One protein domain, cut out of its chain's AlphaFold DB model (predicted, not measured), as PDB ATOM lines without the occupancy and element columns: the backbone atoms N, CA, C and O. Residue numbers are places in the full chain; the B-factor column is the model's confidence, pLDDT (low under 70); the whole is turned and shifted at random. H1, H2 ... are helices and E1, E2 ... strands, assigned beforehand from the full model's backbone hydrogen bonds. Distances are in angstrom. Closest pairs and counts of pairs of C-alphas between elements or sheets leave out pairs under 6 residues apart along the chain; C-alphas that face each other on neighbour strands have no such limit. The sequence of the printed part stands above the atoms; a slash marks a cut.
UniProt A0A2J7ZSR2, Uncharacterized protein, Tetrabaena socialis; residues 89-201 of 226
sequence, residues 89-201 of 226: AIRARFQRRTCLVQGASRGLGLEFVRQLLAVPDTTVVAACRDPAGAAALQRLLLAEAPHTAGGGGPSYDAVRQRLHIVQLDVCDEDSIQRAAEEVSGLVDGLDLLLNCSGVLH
ATOM      1  N   ALA A  89      95.270  80.814 139.253       75.62
ATOM      2  CA  ALA A  89      95.247  81.325 137.885       75.62
ATOM      3  C   ALA A  89      93.828  81.344 137.295       75.62
ATOM      4  O   ALA A  89      93.414  82.338 136.693       75.62
ATOM      5  N   ILE A  90      93.050  80.282 137.523       75.38
ATOM      6  CA  ILE A  90      91.647  80.203 137.104       75.38
ATOM      7  C   ILE A  90      90.820  81.298 137.791       75.38
ATOM      8  O   ILE A  90      90.099  82.039 137.122       75.38
ATOM      9  N   ARG A  91      90.960  81.463 139.113       75.44
ATOM     10  CA  ARG A  91      90.273  82.527 139.866       75.44
ATOM     11  C   ARG A  91      90.656  83.915 139.370       75.44
ATOM     12  O   ARG A  91      89.766  84.728 139.157       75.44
ATOM     13  N   ALA A  92      91.944  84.177 139.161       74.06
ATOM     14  CA  ALA A  92      92.431  85.454 138.644       74.06
ATOM     15  C   ALA A  92      91.864  85.758 137.249       74.06
ATOM     16  O   ALA A  92      91.473  86.891 136.976       74.06
ATOM     17  N   ARG A  93      91.744  84.741 136.385       68.19
ATOM     18  CA  ARG A  93      91.101  84.889 135.075       68.19
ATOM     19  C   ARG A  93      89.612  85.217 135.193       68.19
ATOM     20  O   ARG A  93      89.152  86.067 134.450       68.19
ATOM     21  N   PHE A  94      88.891  84.616 136.139       68.19
ATOM     22  CA  PHE A  94      87.476  84.932 136.398       68.19
ATOM     23  C   PHE A  94      87.248  86.246 137.167       68.19
ATOM     24  O   PHE A  94      86.107  86.697 137.284       68.19
ATOM     25  N   GLN A  95      88.302  86.859 137.716       78.00
ATOM     26  CA  GLN A  95      88.223  88.192 138.326       78.00
ATOM     27  C   GLN A  95      88.276  89.298 137.270       78.00
ATOM     28  O   GLN A  95      87.635  90.334 137.457       78.00
ATOM     29  N   ARG A  96      88.981  89.062 136.152       84.69
ATOM     30  CA  ARG A  96      88.956  89.963 135.001       84.69
ATOM     31  C   ARG A  96      87.663  89.790 134.223       84.69
ATOM     32  O   ARG A  96      87.286  88.669 133.902       84.69
ATOM     33  N   ARG A  97      86.993  90.901 133.931       92.19
ATOM     34  CA  ARG A  97      85.722  90.907 133.200       92.19
ATOM     35  C   ARG A  97      85.841  91.784 131.977       92.19
ATOM     36  O   ARG A  97      86.278  92.923 132.087       92.19
ATOM     37  N   THR A  98      85.400  91.285 130.840       96.06
ATOM     38  CA  THR A  98      85.308  92.061 129.611       96.06
ATOM     39  C   THR A  98      83.850  92.245 129.239       96.06
ATOM     40  O   THR A  98      83.135  91.286 128.944       96.06
ATOM     41  N   CYS A  99      83.404  93.495 129.252       97.62
ATOM     42  CA  CYS A  99      82.018  93.863 129.019       97.62
ATOM     43  C   CYS A  99      81.903  94.681 127.734       97.62
ATOM     44  O   CYS A  99      82.566  95.706 127.603       97.62
ATOM     45  N   LEU A 100      81.012  94.295 126.825       98.19
ATOM     46  CA  LEU A 100      80.611  95.136 125.700       98.19
ATOM     47  C   LEU A 100      79.274  95.807 126.004       98.19
ATOM     48  O   LEU A 100      78.294  95.136 126.326       98.19
ATOM     49  N   VAL A 101      79.222  97.131 125.877       98.12
ATOM     50  CA  VAL A 101      78.004  97.928 126.054       98.12
ATOM     51  C   VAL A 101      77.627  98.565 124.729       98.12
ATOM     52  O   VAL A 101      78.294  99.473 124.241       98.12
ATOM     53  N   GLN A 102      76.534  98.099 124.146       96.25
ATOM     54  CA  GLN A 102      76.005  98.560 122.873       96.25
ATOM     55  C   GLN A 102      75.017  99.713 123.113       96.25
ATOM     56  O   GLN A 102      74.102  99.592 123.921       96.25
ATOM     57  N   GLY A 103      75.178 100.847 122.424       96.00
ATOM     58  CA  GLY A 103      74.387 102.059 122.697       96.00
ATOM     59  C   GLY A 103      74.941 102.902 123.849       96.00
ATOM     60  O   GLY A 103      74.185 103.537 124.581       96.00
ATOM     61  N   ALA A 104      76.263 102.913 124.021       97.31
ATOM     62  CA  ALA A 104      76.932 103.485 125.188       97.31
ATOM     63  C   ALA A 104      77.070 105.022 125.198       97.31
ATOM     64  O   ALA A 104      77.536 105.589 126.182       97.31
ATOM     65  N   SER A 105      76.686 105.731 124.131       95.44
ATOM     66  CA  SER A 105      76.958 107.174 124.011       95.44
ATOM     67  C   SER A 105      76.156 108.058 124.975       95.44
ATOM     68  O   SER A 105      76.541 109.204 125.215       95.44
ATOM     69  N   ARG A 106      75.037 107.558 125.523       93.44
ATOM     70  CA  ARG A 106      74.133 108.301 126.419       93.44
ATOM     71  C   ARG A 106      73.230 107.374 127.241       93.44
ATOM     72  O   ARG A 106      73.217 106.162 127.037       93.44
ATOM     73  N   GLY A 107      72.418 107.967 128.120       93.44
ATOM     74  CA  GLY A 107      71.356 107.268 128.851       93.44
ATOM     75  C   GLY A 107      71.878 106.106 129.698       93.44
ATOM     76  O   GLY A 107      72.947 106.209 130.295       93.44
ATOM     77  N   LEU A 108      71.127 105.000 129.724       94.06
ATOM     78  CA  LEU A 108      71.479 103.811 130.506       94.06
ATOM     79  C   LEU A 108      72.784 103.158 130.043       94.06
ATOM     80  O   LEU A 108      73.576 102.757 130.885       94.06
ATOM     81  N   GLY A 109      73.046 103.102 128.732       95.88
ATOM     82  CA  GLY A 109      74.293 102.538 128.208       95.88
ATOM     83  C   GLY A 109      75.524 103.269 128.752       95.88
ATOM     84  O   GLY A 109      76.467 102.638 129.219       95.88
ATOM     85  N   LEU A 110      75.485 104.603 128.778       95.94
ATOM     86  CA  LEU A 110      76.560 105.414 129.358       95.94
ATOM     87  C   LEU A 110      76.720 105.183 130.866       95.94
ATOM     88  O   LEU A 110      77.842 105.145 131.370       95.94
ATOM     89  N   GLU A 111      75.615 105.048 131.596       94.56
ATOM     90  CA  GLU A 111      75.678 104.806 133.036       94.56
ATOM     91  C   GLU A 111      76.237 103.415 133.348       94.56
ATOM     92  O   GLU A 111      77.098 103.291 134.215       94.56
ATOM     93  N   PHE A 112      75.868 102.386 132.579       95.81
ATOM     94  CA  PHE A 112      76.498 101.072 132.693       95.81
ATOM     95  C   PHE A 112      78.006 101.142 132.468       95.81
ATOM     96  O   PHE A 112      78.746 100.553 133.247       95.81
ATOM     97  N   VAL A 113      78.480 101.903 131.475       95.75
ATOM     98  CA  VAL A 113      79.925 102.106 131.274       95.75
ATOM     99  C   VAL A 113      80.582 102.680 132.532       95.75
ATOM    100  O   VAL A 113      81.603 102.157 132.971       95.75
ATOM    101  N   ARG A 114      79.995 103.706 133.160       92.81
ATOM    102  CA  ARG A 114      80.544 104.296 134.394       92.81
ATOM    103  C   ARG A 114      80.592 103.302 135.547       92.81
ATOM    104  O   ARG A 114      81.625 103.185 136.202       92.81
ATOM    105  N   GLN A 115      79.494 102.588 135.778       92.81
ATOM    106  CA  GLN A 115      79.392 101.624 136.872       92.81
ATOM    107  C   GLN A 115      80.348 100.445 136.665       92.81
ATOM    108  O   GLN A 115      81.041 100.047 137.594       92.81
ATOM    109  N   LEU A 116      80.457  99.933 135.437       93.19
ATOM    110  CA  LEU A 116      81.385  98.853 135.099       93.19
ATOM    111  C   LEU A 116      82.848  99.284 135.246       93.19
ATOM    112  O   LEU A 116      83.660  98.507 135.735       93.19
ATOM    113  N   LEU A 117      83.190 100.525 134.894       91.62
ATOM    114  CA  LEU A 117      84.539 101.050 135.116       91.62
ATOM    115  C   LEU A 117      84.874 101.211 136.605       91.62
ATOM    116  O   LEU A 117      86.044 101.093 136.967       91.62
ATOM    117  N   ALA A 118      83.886 101.441 137.472       88.00
ATOM    118  CA  ALA A 118      84.096 101.461 138.920       88.00
ATOM    119  C   ALA A 118      84.383 100.064 139.501       88.00
ATOM    120  O   ALA A 118      84.954  99.959 140.587       88.00
ATOM    121  N   VAL A 119      84.038  98.993 138.779       87.44
ATOM    122  CA  VAL A 119      84.402  97.630 139.168       87.44
ATOM    123  C   VAL A 119      85.888  97.397 138.851       87.44
ATOM    124  O   VAL A 119      86.322  97.646 137.717       87.44
ATOM    125  N   PRO A 120      86.692  96.918 139.821       85.62
ATOM    126  CA  PRO A 120      88.077  96.533 139.575       85.62
ATOM    127  C   PRO A 120      88.188  95.478 138.472       85.62
ATOM    128  O   PRO A 120      87.248  94.716 138.229       85.62
ATOM    129  N   ASP A 121      89.338  95.449 137.798       88.50
ATOM    130  CA  ASP A 121      89.687  94.412 136.820       88.50
ATOM    131  C   ASP A 121      88.665  94.230 135.681       88.50
ATOM    132  O   ASP A 121      88.582  93.177 135.052       88.50
ATOM    133  N   THR A 122      87.873  95.265 135.392       92.81
ATOM    134  CA  THR A 122      86.835  95.229 134.356       92.81
ATOM    135  C   THR A 122      87.235  96.090 133.162       92.81
ATOM    136  O   THR A 122      87.386  97.306 133.307       92.81
ATOM    137  N   THR A 123      87.393  95.459 132.000       96.00
ATOM    138  CA  THR A 123      87.554  96.092 130.686       96.00
ATOM    139  C   THR A 123      86.177  96.327 130.074       96.00
ATOM    140  O   THR A 123      85.306  95.459 130.105       96.00
ATOM    141  N   VAL A 124      85.968  97.510 129.511       97.62
ATOM    142  CA  VAL A 124      84.702  97.940 128.929       97.62
ATOM    143  C   VAL A 124      84.923  98.373 127.487       97.62
ATOM    144  O   VAL A 124      85.648  99.324 127.209       97.62
ATOM    145  N   VAL A 125      84.230  97.708 126.570       98.44
ATOM    146  CA  VAL A 125      84.070  98.133 125.181       98.44
ATOM    147  C   VAL A 125      82.748  98.890 125.070       98.44
ATOM    148  O   VAL A 125      81.667  98.305 125.100       98.44
ATOM    149  N   ALA A 126      82.820 100.210 124.957       98.12
ATOM    150  CA  ALA A 126      81.679 101.087 124.749       98.12
ATOM    151  C   ALA A 126      81.422 101.261 123.246       98.12
ATOM    152  O   ALA A 126      82.156 101.962 122.552       98.12
ATOM    153  N   ALA A 127      80.359 100.645 122.739       98.19
ATOM    154  CA  ALA A 127      80.020 100.672 121.325       98.19
ATOM    155  C   ALA A 127      78.889 101.675 121.035       98.19
ATOM    156  O   ALA A 127      77.843 101.683 121.703       98.19
ATOM    157  N   CYS A 128      79.075 102.539 120.036       97.25
ATOM    158  CA  CYS A 128      78.066 103.521 119.628       97.25
ATOM    159  C   CYS A 128      78.194 103.926 118.152       97.25
ATOM    160  O   CYS A 128      79.237 103.725 117.543       97.25
ATOM    161  N   ARG A 129      77.137 104.515 117.575       96.31
ATOM    162  CA  ARG A 129      77.101 104.863 116.139       96.31
ATOM    163  C   ARG A 129      78.112 105.929 115.721       96.31
ATOM    164  O   ARG A 129      78.629 105.866 114.618       96.31
ATOM    165  N   ASP A 130      78.355 106.903 116.591       96.56
ATOM    166  CA  ASP A 130      79.246 108.032 116.326       96.56
ATOM    167  C   ASP A 130      80.163 108.252 117.540       96.56
ATOM    168  O   ASP A 130      79.800 108.984 118.469       96.56
ATOM    169  N   PRO A 131      81.329 107.580 117.577       96.75
ATOM    170  CA  PRO A 131      82.312 107.758 118.639       96.75
ATOM    171  C   PRO A 131      82.809 109.198 118.777       96.75
ATOM    172  O   PRO A 131      83.013 109.663 119.899       96.75
ATOM    173  N   ALA A 132      82.991 109.911 117.662       95.12
ATOM    174  CA  ALA A 132      83.494 111.283 117.665       95.12
ATOM    175  C   ALA A 132      82.465 112.247 118.277       95.12
ATOM    176  O   ALA A 132      82.817 113.096 119.097       95.12
ATOM    177  N   GLY A 133      81.182 112.064 117.955       94.50
ATOM    178  CA  GLY A 133      80.072 112.825 118.533       94.50
ATOM    179  C   GLY A 133      79.665 112.404 119.952       94.50
ATOM    180  O   GLY A 133      78.889 113.107 120.606       94.50
ATOM    181  N   ALA A 134      80.181 111.291 120.486       95.25
ATOM    182  CA  ALA A 134      79.851 110.793 121.822       95.25
ATOM    183  C   ALA A 134      80.595 111.549 122.943       95.25
ATOM    184  O   ALA A 134      81.339 110.962 123.731       95.25
ATOM    185  N   ALA A 135      80.352 112.856 123.072       94.31
ATOM    186  CA  ALA A 135      81.071 113.752 123.987       94.31
ATOM    187  C   ALA A 135      81.124 113.269 125.450       94.31
ATOM    188  O   ALA A 135      82.085 113.535 126.165       94.31
ATOM    189  N   ALA A 136      80.099 112.561 125.935       92.56
ATOM    190  CA  ALA A 136      80.109 112.015 127.292       92.56
ATOM    191  C   ALA A 136      81.059 110.813 127.456       92.56
ATOM    192  O   ALA A 136      81.706 110.715 128.495       92.56
ATOM    193  N   LEU A 137      81.177 109.944 126.443       93.25
ATOM    194  CA  LEU A 137      82.173 108.867 126.425       93.25
ATOM    195  C   LEU A 137      83.584 109.434 126.262       93.25
ATOM    196  O   LEU A 137      84.485 109.019 126.982       93.25
ATOM    197  N   GLN A 138      83.756 110.430 125.389       93.50
ATOM    198  CA  GLN A 138      85.045 111.099 125.205       93.50
ATOM    199  C   GLN A 138      85.525 111.754 126.506       93.50
ATOM    200  O   GLN A 138      86.659 111.538 126.919       93.50
ATOM    201  N   ARG A 139      84.646 112.455 127.234       90.75
ATOM    202  CA  ARG A 139      84.980 113.007 128.560       90.75
ATOM    203  C   ARG A 139      85.315 111.941 129.601       90.75
ATOM    204  O   ARG A 139      86.150 112.200 130.460       90.75
ATOM    205  N   LEU A 140      84.676 110.768 129.553       89.12
ATOM    206  CA  LEU A 140      85.039 109.647 130.428       89.12
ATOM    207  C   LEU A 140      86.429 109.108 130.086       89.12
ATOM    208  O   LEU A 140      87.238 108.922 130.988       89.12
ATOM    209  N   LEU A 141      86.730 108.925 128.799       88.25
ATOM    210  CA  LEU A 141      88.040 108.474 128.332       88.25
ATOM    211  C   LEU A 141      89.153 109.485 128.644       88.25
ATOM    212  O   LEU A 141      90.276 109.098 128.956       88.25
ATOM    213  N   LEU A 142      88.841 110.779 128.582       83.44
ATOM    214  CA  LEU A 142      89.734 111.874 128.965       83.44
ATOM    215  C   LEU A 142      89.734 112.147 130.484       83.44
ATOM    216  O   LEU A 142      90.517 112.975 130.933       83.44
ATOM    217  N   ALA A 143      88.910 111.425 131.255       68.44
ATOM    218  CA  ALA A 143      88.652 111.583 132.691       68.44
ATOM    219  C   ALA A 143      88.424 113.021 133.175       68.44
ATOM    220  O   ALA A 143      88.693 113.359 134.325       68.44
ATOM    221  N   GLU A 144      87.816 113.849 132.331       62.16
ATOM    222  CA  GLU A 144      87.268 115.152 132.723       62.16
ATOM    223  C   GLU A 144      85.956 115.005 133.520       62.16
ATOM    224  O   GLU A 144      85.372 115.980 133.993       62.16
ATOM    225  N   ALA A 145      85.439 113.778 133.633       52.81
ATOM    226  CA  ALA A 145      84.193 113.486 134.321       52.81
ATOM    227  C   ALA A 145      84.407 113.339 135.841       52.81
ATOM    228  O   ALA A 145      85.261 112.552 136.267       52.81
ATOM    229  N   PRO A 146      83.585 114.009 136.673       46.66
ATOM    230  CA  PRO A 146      83.605 113.807 138.112       46.66
ATOM    231  C   PRO A 146      83.350 112.335 138.400       46.66
ATOM    232  O   PRO A 146      82.356 111.760 137.949       46.66
ATOM    233  N   HIS A 147      84.260 111.727 139.150       50.94
ATOM    234  CA  HIS A 147      83.992 110.450 139.783       50.94
ATOM    235  C   HIS A 147      82.767 110.685 140.673       50.94
ATOM    236  O   HIS A 147      82.651 111.746 141.291       50.94
ATOM    237  N   THR A 148      81.817 109.753 140.630       47.47
ATOM    238  CA  THR A 148      80.582 109.720 141.429       47.47
ATOM    239  C   THR A 148      80.713 110.461 142.760       47.47
ATOM    240  O   THR A 148      81.722 110.299 143.444       47.47
ATOM    241  N   ALA A 149      79.695 111.245 143.139       40.22
ATOM    242  CA  ALA A 149      79.631 111.962 144.414       40.22
ATOM    243  C   ALA A 149      79.920 111.007 145.592       40.22
ATOM    244  O   ALA A 149      79.040 110.280 146.040       40.22
ATOM    245  N   GLY A 150      81.187 110.947 146.019       46.41
ATOM    246  CA  GLY A 150      81.698 109.868 146.870       46.41
ATOM    247  C   GLY A 150      83.123 109.407 146.527       46.41
ATOM    248  O   GLY A 150      83.363 108.213 146.455       46.41
ATOM    249  N   GLY A 151      84.055 110.332 146.266       48.56
ATOM    250  CA  GLY A 151      85.499 110.224 146.565       48.56
ATOM    251  C   GLY A 151      86.303 108.930 146.323       48.56
ATOM    252  O   GLY A 151      87.304 108.757 147.012       48.56
ATOM    253  N   GLY A 152      85.933 108.036 145.400       58.09
ATOM    254  CA  GLY A 152      86.612 106.737 145.248       58.09
ATOM    255  C   GLY A 152      86.478 106.076 143.873       58.09
ATOM    256  O   GLY A 152      86.217 104.880 143.796       58.09
ATOM    257  N   GLY A 153      86.606 106.841 142.785       64.62
ATOM    258  CA  GLY A 153      86.620 106.287 141.422       64.62
ATOM    259  C   GLY A 153      87.999 105.761 140.988       64.62
ATOM    260  O   GLY A 153      89.006 106.109 141.607       64.62
ATOM    261  N   PRO A 154      88.068 104.933 139.928       69.94
ATOM    262  CA  PRO A 154      89.332 104.453 139.370       69.94
ATOM    263  C   PRO A 154      90.195 105.618 138.869       69.94
ATOM    264  O   PRO A 154      89.666 106.609 138.370       69.94
ATOM    265  N   SER A 155      91.522 105.482 138.956       77.38
ATOM    266  CA  SER A 155      92.439 106.499 138.434       77.38
ATOM    267  C   SER A 155      92.271 106.697 136.927       77.38
ATOM    268  O   SER A 155      91.825 105.803 136.202       77.38
ATOM    269  N   TYR A 156      92.687 107.865 136.442       75.62
ATOM    270  CA  TYR A 156      92.648 108.195 135.020       75.62
ATOM    271  C   TYR A 156      93.326 107.146 134.136       75.62
ATOM    272  O   TYR A 156      92.720 106.643 133.189       75.62
ATOM    273  N   ASP A 157      94.564 106.785 134.472       81.75
ATOM    274  CA  ASP A 157      95.339 105.816 133.700       81.75
ATOM    275  C   ASP A 157      94.633 104.457 133.662       81.75
ATOM    276  O   ASP A 157      94.565 103.817 132.612       81.75
ATOM    277  N   ALA A 158      94.005 104.062 134.775       84.00
ATOM    278  CA  ALA A 158      93.226 102.834 134.845       84.00
ATOM    279  C   ALA A 158      91.959 102.887 133.979       84.00
ATOM    280  O   ALA A 158      91.517 101.846 133.499       84.00
ATOM    281  N   VAL A 159      91.347 104.058 133.774       86.50
ATOM    282  CA  VAL A 159      90.219 104.204 132.839       86.50
ATOM    283  C   VAL A 159      90.707 104.104 131.397       86.50
ATOM    284  O   VAL A 159      90.128 103.344 130.628       86.50
ATOM    285  N   ARG A 160      91.792 104.795 131.027       86.75
ATOM    286  CA  ARG A 160      92.325 104.764 129.649       86.75
ATOM    287  C   ARG A 160      92.781 103.381 129.202       86.75
ATOM    288  O   ARG A 160      92.692 103.068 128.024       86.75
ATOM    289  N   GLN A 161      93.267 102.569 130.135       90.44
ATOM    290  CA  GLN A 161      93.673 101.193 129.858       90.44
ATOM    291  C   GLN A 161      92.493 100.227 129.723       90.44
ATOM    292  O   GLN A 161      92.650  99.171 129.123       90.44
ATOM    293  N   ARG A 162      91.332 100.557 130.305       93.25
ATOM    294  CA  ARG A 162      90.187  99.640 130.403       93.25
ATOM    295  C   ARG A 162      88.992 100.047 129.554       93.25
ATOM    296  O   ARG A 162      88.123  99.213 129.343       93.25
ATOM    297  N   LEU A 163      88.902 101.296 129.103       95.75
ATOM    298  CA  LEU A 163      87.810 101.781 128.263       95.75
ATOM    299  C   LEU A 163      88.244 101.845 126.797       95.75
ATOM    300  O   LEU A 163      89.097 102.650 126.432       95.75
ATOM    301  N   HIS A 164      87.565 101.078 125.951       97.12
ATOM    302  CA  HIS A 164      87.679 101.160 124.497       97.12
ATOM    303  C   HIS A 164      86.373 101.695 123.915       97.12
ATOM    304  O   HIS A 164      85.297 101.271 124.335       97.12
ATOM    305  N   ILE A 165      86.442 102.620 122.957       97.69
ATOM    306  CA  ILE A 165      85.259 103.149 122.269       97.69
ATOM    307  C   ILE A 165      85.289 102.647 120.830       97.69
ATOM    308  O   ILE A 165      86.233 102.949 120.111       97.69
ATOM    309  N   VAL A 166      84.247 101.923 120.426       98.12
ATOM    310  CA  VAL A 166      84.149 101.281 119.107       98.12
ATOM    311  C   VAL A 166      82.941 101.827 118.352       98.12
ATOM    312  O   VAL A 166      81.871 102.053 118.934       98.12
ATOM    313  N   GLN A 167      83.096 102.035 117.044       98.25
ATOM    314  CA  GLN A 167      81.970 102.403 116.191       98.25
ATOM    315  C   GLN A 167      81.092 101.180 115.910       98.25
ATOM    316  O   GLN A 167      81.564 100.175 115.392       98.25
ATOM    317  N   LEU A 168      79.798 101.278 116.207       97.19
ATOM    318  CA  LEU A 168      78.820 100.234 115.919       97.19
ATOM    319  C   LEU A 168      77.442 100.834 115.643       97.19
ATOM    320  O   LEU A 168      76.797 101.383 116.546       97.19
ATOM    321  N   ASP A 169      76.967 100.650 114.417       95.00
ATOM    322  CA  ASP A 169      75.554 100.746 114.076       95.00
ATOM    323  C   ASP A 169      74.941  99.349 113.954       95.00
ATOM    324  O   ASP A 169      75.348  98.539 113.132       95.00
ATOM    325  N   VAL A 170      73.946  99.059 114.795       92.25
ATOM    326  CA  VAL A 170      73.246  97.762 114.806       92.25
ATOM    327  C   VAL A 170      72.287  97.584 113.634       92.25
ATOM    328  O   VAL A 170      71.778  96.483 113.432       92.25
ATOM    329  N   CYS A 171      72.025  98.654 112.885       91.38
ATOM    330  CA  CYS A 171      71.220  98.620 111.672       91.38
ATOM    331  C   CYS A 171      72.061  98.428 110.396       91.38
ATOM    332  O   CYS A 171      71.475  98.375 109.319       91.38
ATOM    333  N   ASP A 172      73.394  98.342 110.498       92.88
ATOM    334  CA  ASP A 172      74.321  98.177 109.370       92.88
ATOM    335  C   ASP A 172      75.196  96.930 109.583       92.88
ATOM    336  O   ASP A 172      76.061  96.892 110.462       92.88
ATOM    337  N   GLU A 173      74.983  95.899 108.765       94.56
ATOM    338  CA  GLU A 173      75.748  94.654 108.820       94.56
ATOM    339  C   GLU A 173      77.263  94.835 108.639       94.56
ATOM    340  O   GLU A 173      78.036  94.165 109.330       94.56
ATOM    341  N   ASP A 174      77.702  95.751 107.776       96.75
ATOM    342  CA  ASP A 174      79.130  95.999 107.577       96.75
ATOM    343  C   ASP A 174      79.723  96.709 108.798       96.75
ATOM    344  O   ASP A 174      80.864  96.451 109.189       96.75
ATOM    345  N   SER A 175      78.943  97.581 109.450       96.94
ATOM    346  CA  SER A 175      79.347  98.172 110.727       96.94
ATOM    347  C   SER A 175      79.487  97.120 111.821       96.94
ATOM    348  O   SER A 175      80.417  97.227 112.619       96.94
ATOM    349  N   ILE A 176      78.595  96.130 111.874       96.94
ATOM    350  CA  ILE A 176      78.670  95.034 112.848       96.94
ATOM    351  C   ILE A 176      79.934  94.204 112.615       96.94
ATOM    352  O   ILE A 176      80.651  93.911 113.571       96.94
ATOM    353  N   GLN A 177      80.229  93.860 111.360       97.69
ATOM    354  CA  GLN A 177      81.410  93.071 111.015       97.69
ATOM    355  C   GLN A 177      82.708  93.801 111.385       97.69
ATOM    356  O   GLN A 177      83.551  93.229 112.075       97.69
ATOM    357  N   ARG A 178      82.837  95.086 111.017       98.44
ATOM    358  CA  ARG A 178      84.004  95.910 111.385       98.44
ATOM    359  C   ARG A 178      84.173  96.026 112.898       98.44
ATOM    360  O   ARG A 178      85.282  95.885 113.400       98.44
ATOM    361  N   ALA A 179      83.078  96.237 113.631       97.62
ATOM    362  CA  ALA A 179      83.119  96.309 115.088       97.62
ATOM    363  C   ALA A 179      83.561  94.978 115.711       97.62
ATOM    364  O   ALA A 179      84.335  94.976 116.661       97.62
ATOM    365  N   ALA A 180      83.091  93.842 115.188       96.88
ATOM    366  CA  ALA A 180      83.496  92.525 115.676       96.88
ATOM    367  C   ALA A 180      84.995  92.270 115.455       96.88
ATOM    368  O   ALA A 180      85.670  91.777 116.359       96.88
ATOM    369  N   GLU A 181      85.520  92.646 114.287       97.88
ATOM    370  CA  GLU A 181      86.951  92.571 113.974       97.88
ATOM    371  C   GLU A 181      87.773  93.468 114.905       97.88
ATOM    372  O   GLU A 181      88.718  92.991 115.534       97.88
ATOM    373  N   GLU A 182      87.375  94.730 115.072       98.06
ATOM    374  CA  GLU A 182      88.042  95.671 115.976       98.06
ATOM    375  C   GLU A 182      88.052  95.148 117.419       98.06
ATOM    376  O   GLU A 182      89.108  95.075 118.045       98.06
ATOM    377  N   VAL A 183      86.905  94.692 117.931       97.44
ATOM    378  CA  VAL A 183      86.793  94.140 119.289       97.44
ATOM    379  C   VAL A 183      87.658  92.897 119.467       97.44
ATOM    380  O   VAL A 183      88.317  92.773 120.496       97.44
ATOM    381  N   SER A 184      87.730  92.011 118.470       95.94
ATOM    382  CA  SER A 184      88.599  90.827 118.534       95.94
ATOM    383  C   SER A 184      90.093  91.166 118.593       95.94
ATOM    384  O   SER A 184      90.877  90.378 119.115       95.94
ATOM    385  N   GLY A 185      90.491  92.343 118.096       96.56
ATOM    386  CA  GLY A 185      91.852  92.861 118.235       96.56
ATOM    387  C   GLY A 185      92.124  93.550 119.575       96.56
ATOM    388  O   GLY A 185      93.284  93.738 119.937       96.56
ATOM    389  N   LEU A 186      91.076  93.932 120.311       95.25
ATOM    390  CA  LEU A 186      91.180  94.626 121.598       95.25
ATOM    391  C   LEU A 186      91.152  93.667 122.792       95.25
ATOM    392  O   LEU A 186      91.787  93.947 123.808       95.25
ATOM    393  N   VAL A 187      90.388  92.574 122.703       94.25
ATOM    394  CA  VAL A 187      90.123  91.670 123.831       94.25
ATOM    395  C   VAL A 187      90.067  90.204 123.398       94.25
ATOM    396  O   VAL A 187      89.583  89.880 122.318       94.25
ATOM    397  N   ASP A 188      90.483  89.296 124.287       90.88
ATOM    398  CA  ASP A 188      90.513  87.846 124.016       90.88
ATOM    399  C   ASP A 188      89.122  87.177 124.041       90.88
ATOM    400  O   ASP A 188      88.970  86.008 123.681       90.88
ATOM    401  N   GLY A 189      88.104  87.880 124.542       91.75
ATOM    402  CA  GLY A 189      86.742  87.372 124.682       91.75
ATOM    403  C   GLY A 189      85.836  88.337 125.439       91.75
ATOM    404  O   GLY A 189      86.308  89.283 126.066       91.75
ATOM    405  N   LEU A 190      84.524  88.094 125.380       93.50
ATOM    406  CA  LEU A 190      83.516  88.857 126.119       93.50
ATOM    407  C   LEU A 190      82.875  87.985 127.200       93.50
ATOM    408  O   LEU A 190      82.404  86.886 126.907       93.50
ATOM    409  N   ASP A 191      82.794  88.513 128.419       93.81
ATOM    410  CA  ASP A 191      82.087  87.891 129.544       93.81
ATOM    411  C   ASP A 191      80.644  88.399 129.652       93.81
ATOM    412  O   ASP A 191      79.750  87.680 130.099       93.81
ATOM    413  N   LEU A 192      80.407  89.647 129.236       94.56
ATOM    414  CA  LEU A 192      79.102  90.296 129.292       94.56
ATOM    415  C   LEU A 192      78.841  91.128 128.035       94.56
ATOM    416  O   LEU A 192      79.671  91.939 127.629       94.56
ATOM    417  N   LEU A 193      77.643  90.982 127.470       95.88
ATOM    418  CA  LEU A 193      77.115  91.836 126.410       95.88
ATOM    419  C   LEU A 193      75.840  92.532 126.900       95.88
ATOM    420  O   LEU A 193      74.850  91.874 127.217       95.88
ATOM    421  N   LEU A 194      75.857  93.862 126.929       94.75
ATOM    422  CA  LEU A 194      74.707  94.700 127.259       94.75
ATOM    423  C   LEU A 194      74.163  95.364 125.991       94.75
ATOM    424  O   LEU A 194      74.771  96.288 125.451       94.75
ATOM    425  N   ASN A 195      72.990  94.918 125.540       93.62
ATOM    426  CA  ASN A 195      72.266  95.528 124.426       93.62
ATOM    427  C   ASN A 195      71.395  96.679 124.937       93.62
ATOM    428  O   ASN A 195      70.272  96.458 125.387       93.62
ATOM    429  N   CYS A 196      71.915  97.907 124.898       90.56
ATOM    430  CA  CYS A 196      71.209  99.087 125.403       90.56
ATOM    431  C   CYS A 196      70.659 100.001 124.300       90.56
ATOM    432  O   CYS A 196      70.041 101.018 124.624       90.56
ATOM    433  N   SER A 197      70.840  99.687 123.012       84.06
ATOM    434  CA  SER A 197      70.162 100.463 121.969       84.06
ATOM    435  C   SER A 197      68.711 100.061 121.800       84.06
ATOM    436  O   SER A 197      68.392  98.904 121.553       84.06
ATOM    437  N   GLY A 198      67.844 101.066 121.847       79.12
ATOM    438  CA  GLY A 198      66.487 100.983 121.330       79.12
ATOM    439  C   GLY A 198      66.408 101.649 119.962       79.12
ATOM    440  O   GLY A 198      66.885 102.773 119.787       79.12
ATOM    441  N   VAL A 199      65.780 100.971 119.005       69.38
ATOM    442  CA  VAL A 199      65.339 101.567 117.742       69.38
ATOM    443  C   VAL A 199      63.822 101.679 117.822       69.38
ATOM    444  O   VAL A 199      63.116 100.675 117.793       69.38
ATOM    445  N   LEU A 200      63.320 102.899 117.997       67.94
ATOM    446  CA  LEU A 200      61.888 103.182 117.954       67.94
ATOM    447  C   LEU A 200      61.539 103.651 116.544       67.94
ATOM    448  O   LEU A 200      62.109 104.628 116.060       67.94
ATOM    449  N   HIS A 201      60.595 102.972 115.896       59.94
ATOM    450  CA  HIS A 201      60.002 103.460 114.658       59.94
ATOM    451  C   HIS A 201      59.045 104.600 115.008       59.94
ATOM    452  O   HIS A 201      57.956 104.371 115.530       59.94
TER     453      HIS A 201
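What this domain is: This is residues 89 to 201 of the 226 residues of an uncharacterized protein of Tetrabaena socialis (UniProt A0A2J7ZSR2). A four-stranded parallel sheet forms a slab in the middle, with H2 and H3 over one face and H5 over the other, and H4 at the side of H3 leading straight into edge strand E3. H1 sits off the sheet, just before E1, and the residues after E4 run on as a tail to His 201. The printed part has 113 residues, with five named helices and four named strands in the order H1 E1 H2 E2 H3 H4 E3 H5 E4; the sheet's order is E3 E2 E1 E4, and the class is mixed, helices and strands. It is compact, with a radius of gyration of the C-alphas of 14.0 A and spans of 40 by 35 by 21 A.

Where its parts are: Find C-alpha 89 at (95.247, 81.325, 137.885), where H1 begins, residues 89 to 95. E1 follows, residues 97 to 102, 16.1 A long, then H2, residues 107 to 118, 17.2 A. Look next for E2, residues 122 to 128, 19.0 A, H3, residues 135 to 141, and H4, residues 156 to 162. E3 takes residues 163 to 167, and H5, residues 173 to 186, runs 20.0 A from C-alpha 173 at (75.748, 94.654, 108.820). E4, residues 192 to 195, ends at C-alpha 195 at (72.266, 95.528, 124.426).

How they stand to each other: Start in the sheet, where E2 and E1 are parallel at 14 degrees, with N 125 and O 99 at 2.8 A, within hydrogen-bond range. E1 and E4 stand at 10 degrees, with N 100 and O 192 at 2.8 A; E3 and E2 at 23 degrees, with N 126 and O 164 at 2.8 A. H2 is over E2 and E1 at a height over the sheet of 9.0 A; its C-alpha 109 is 6.3 A from that of Val 101, the closest to E1. H5, on the opposite face, is over E3 and E2 at a height of 9.5 A. H3 is on the same face as H2, over E3 and only just not over E2, on which 2 of its C-alphas fall. H4 only grazes the sheet, with residues 158 to 162, and only just touches H3, with 3 pairs of C-alphas within 8 A, the closest being Leu 141 and Arg 160, 5.8 A. E1, H2, E2 and E2, H3 H4, E3 are strand-helix-strand units, two parallel neighbour strands joined through helices, and E3, H5, E4 is a split one, with E2 and E1 between its strands; the crossovers are right-handed. In each of the five helices every O i to N i+4 pair is within hydrogen-bond range.

The domain as a whole: The C-alphas of Ala 89 and His 201 are the two farthest apart, at 47.7 A. The printed part has no cut. The link from H3 to H4, 14 residues, is long. Confidence is under 70 at residues 93 to 94, 143 to 154 and 199 to 201.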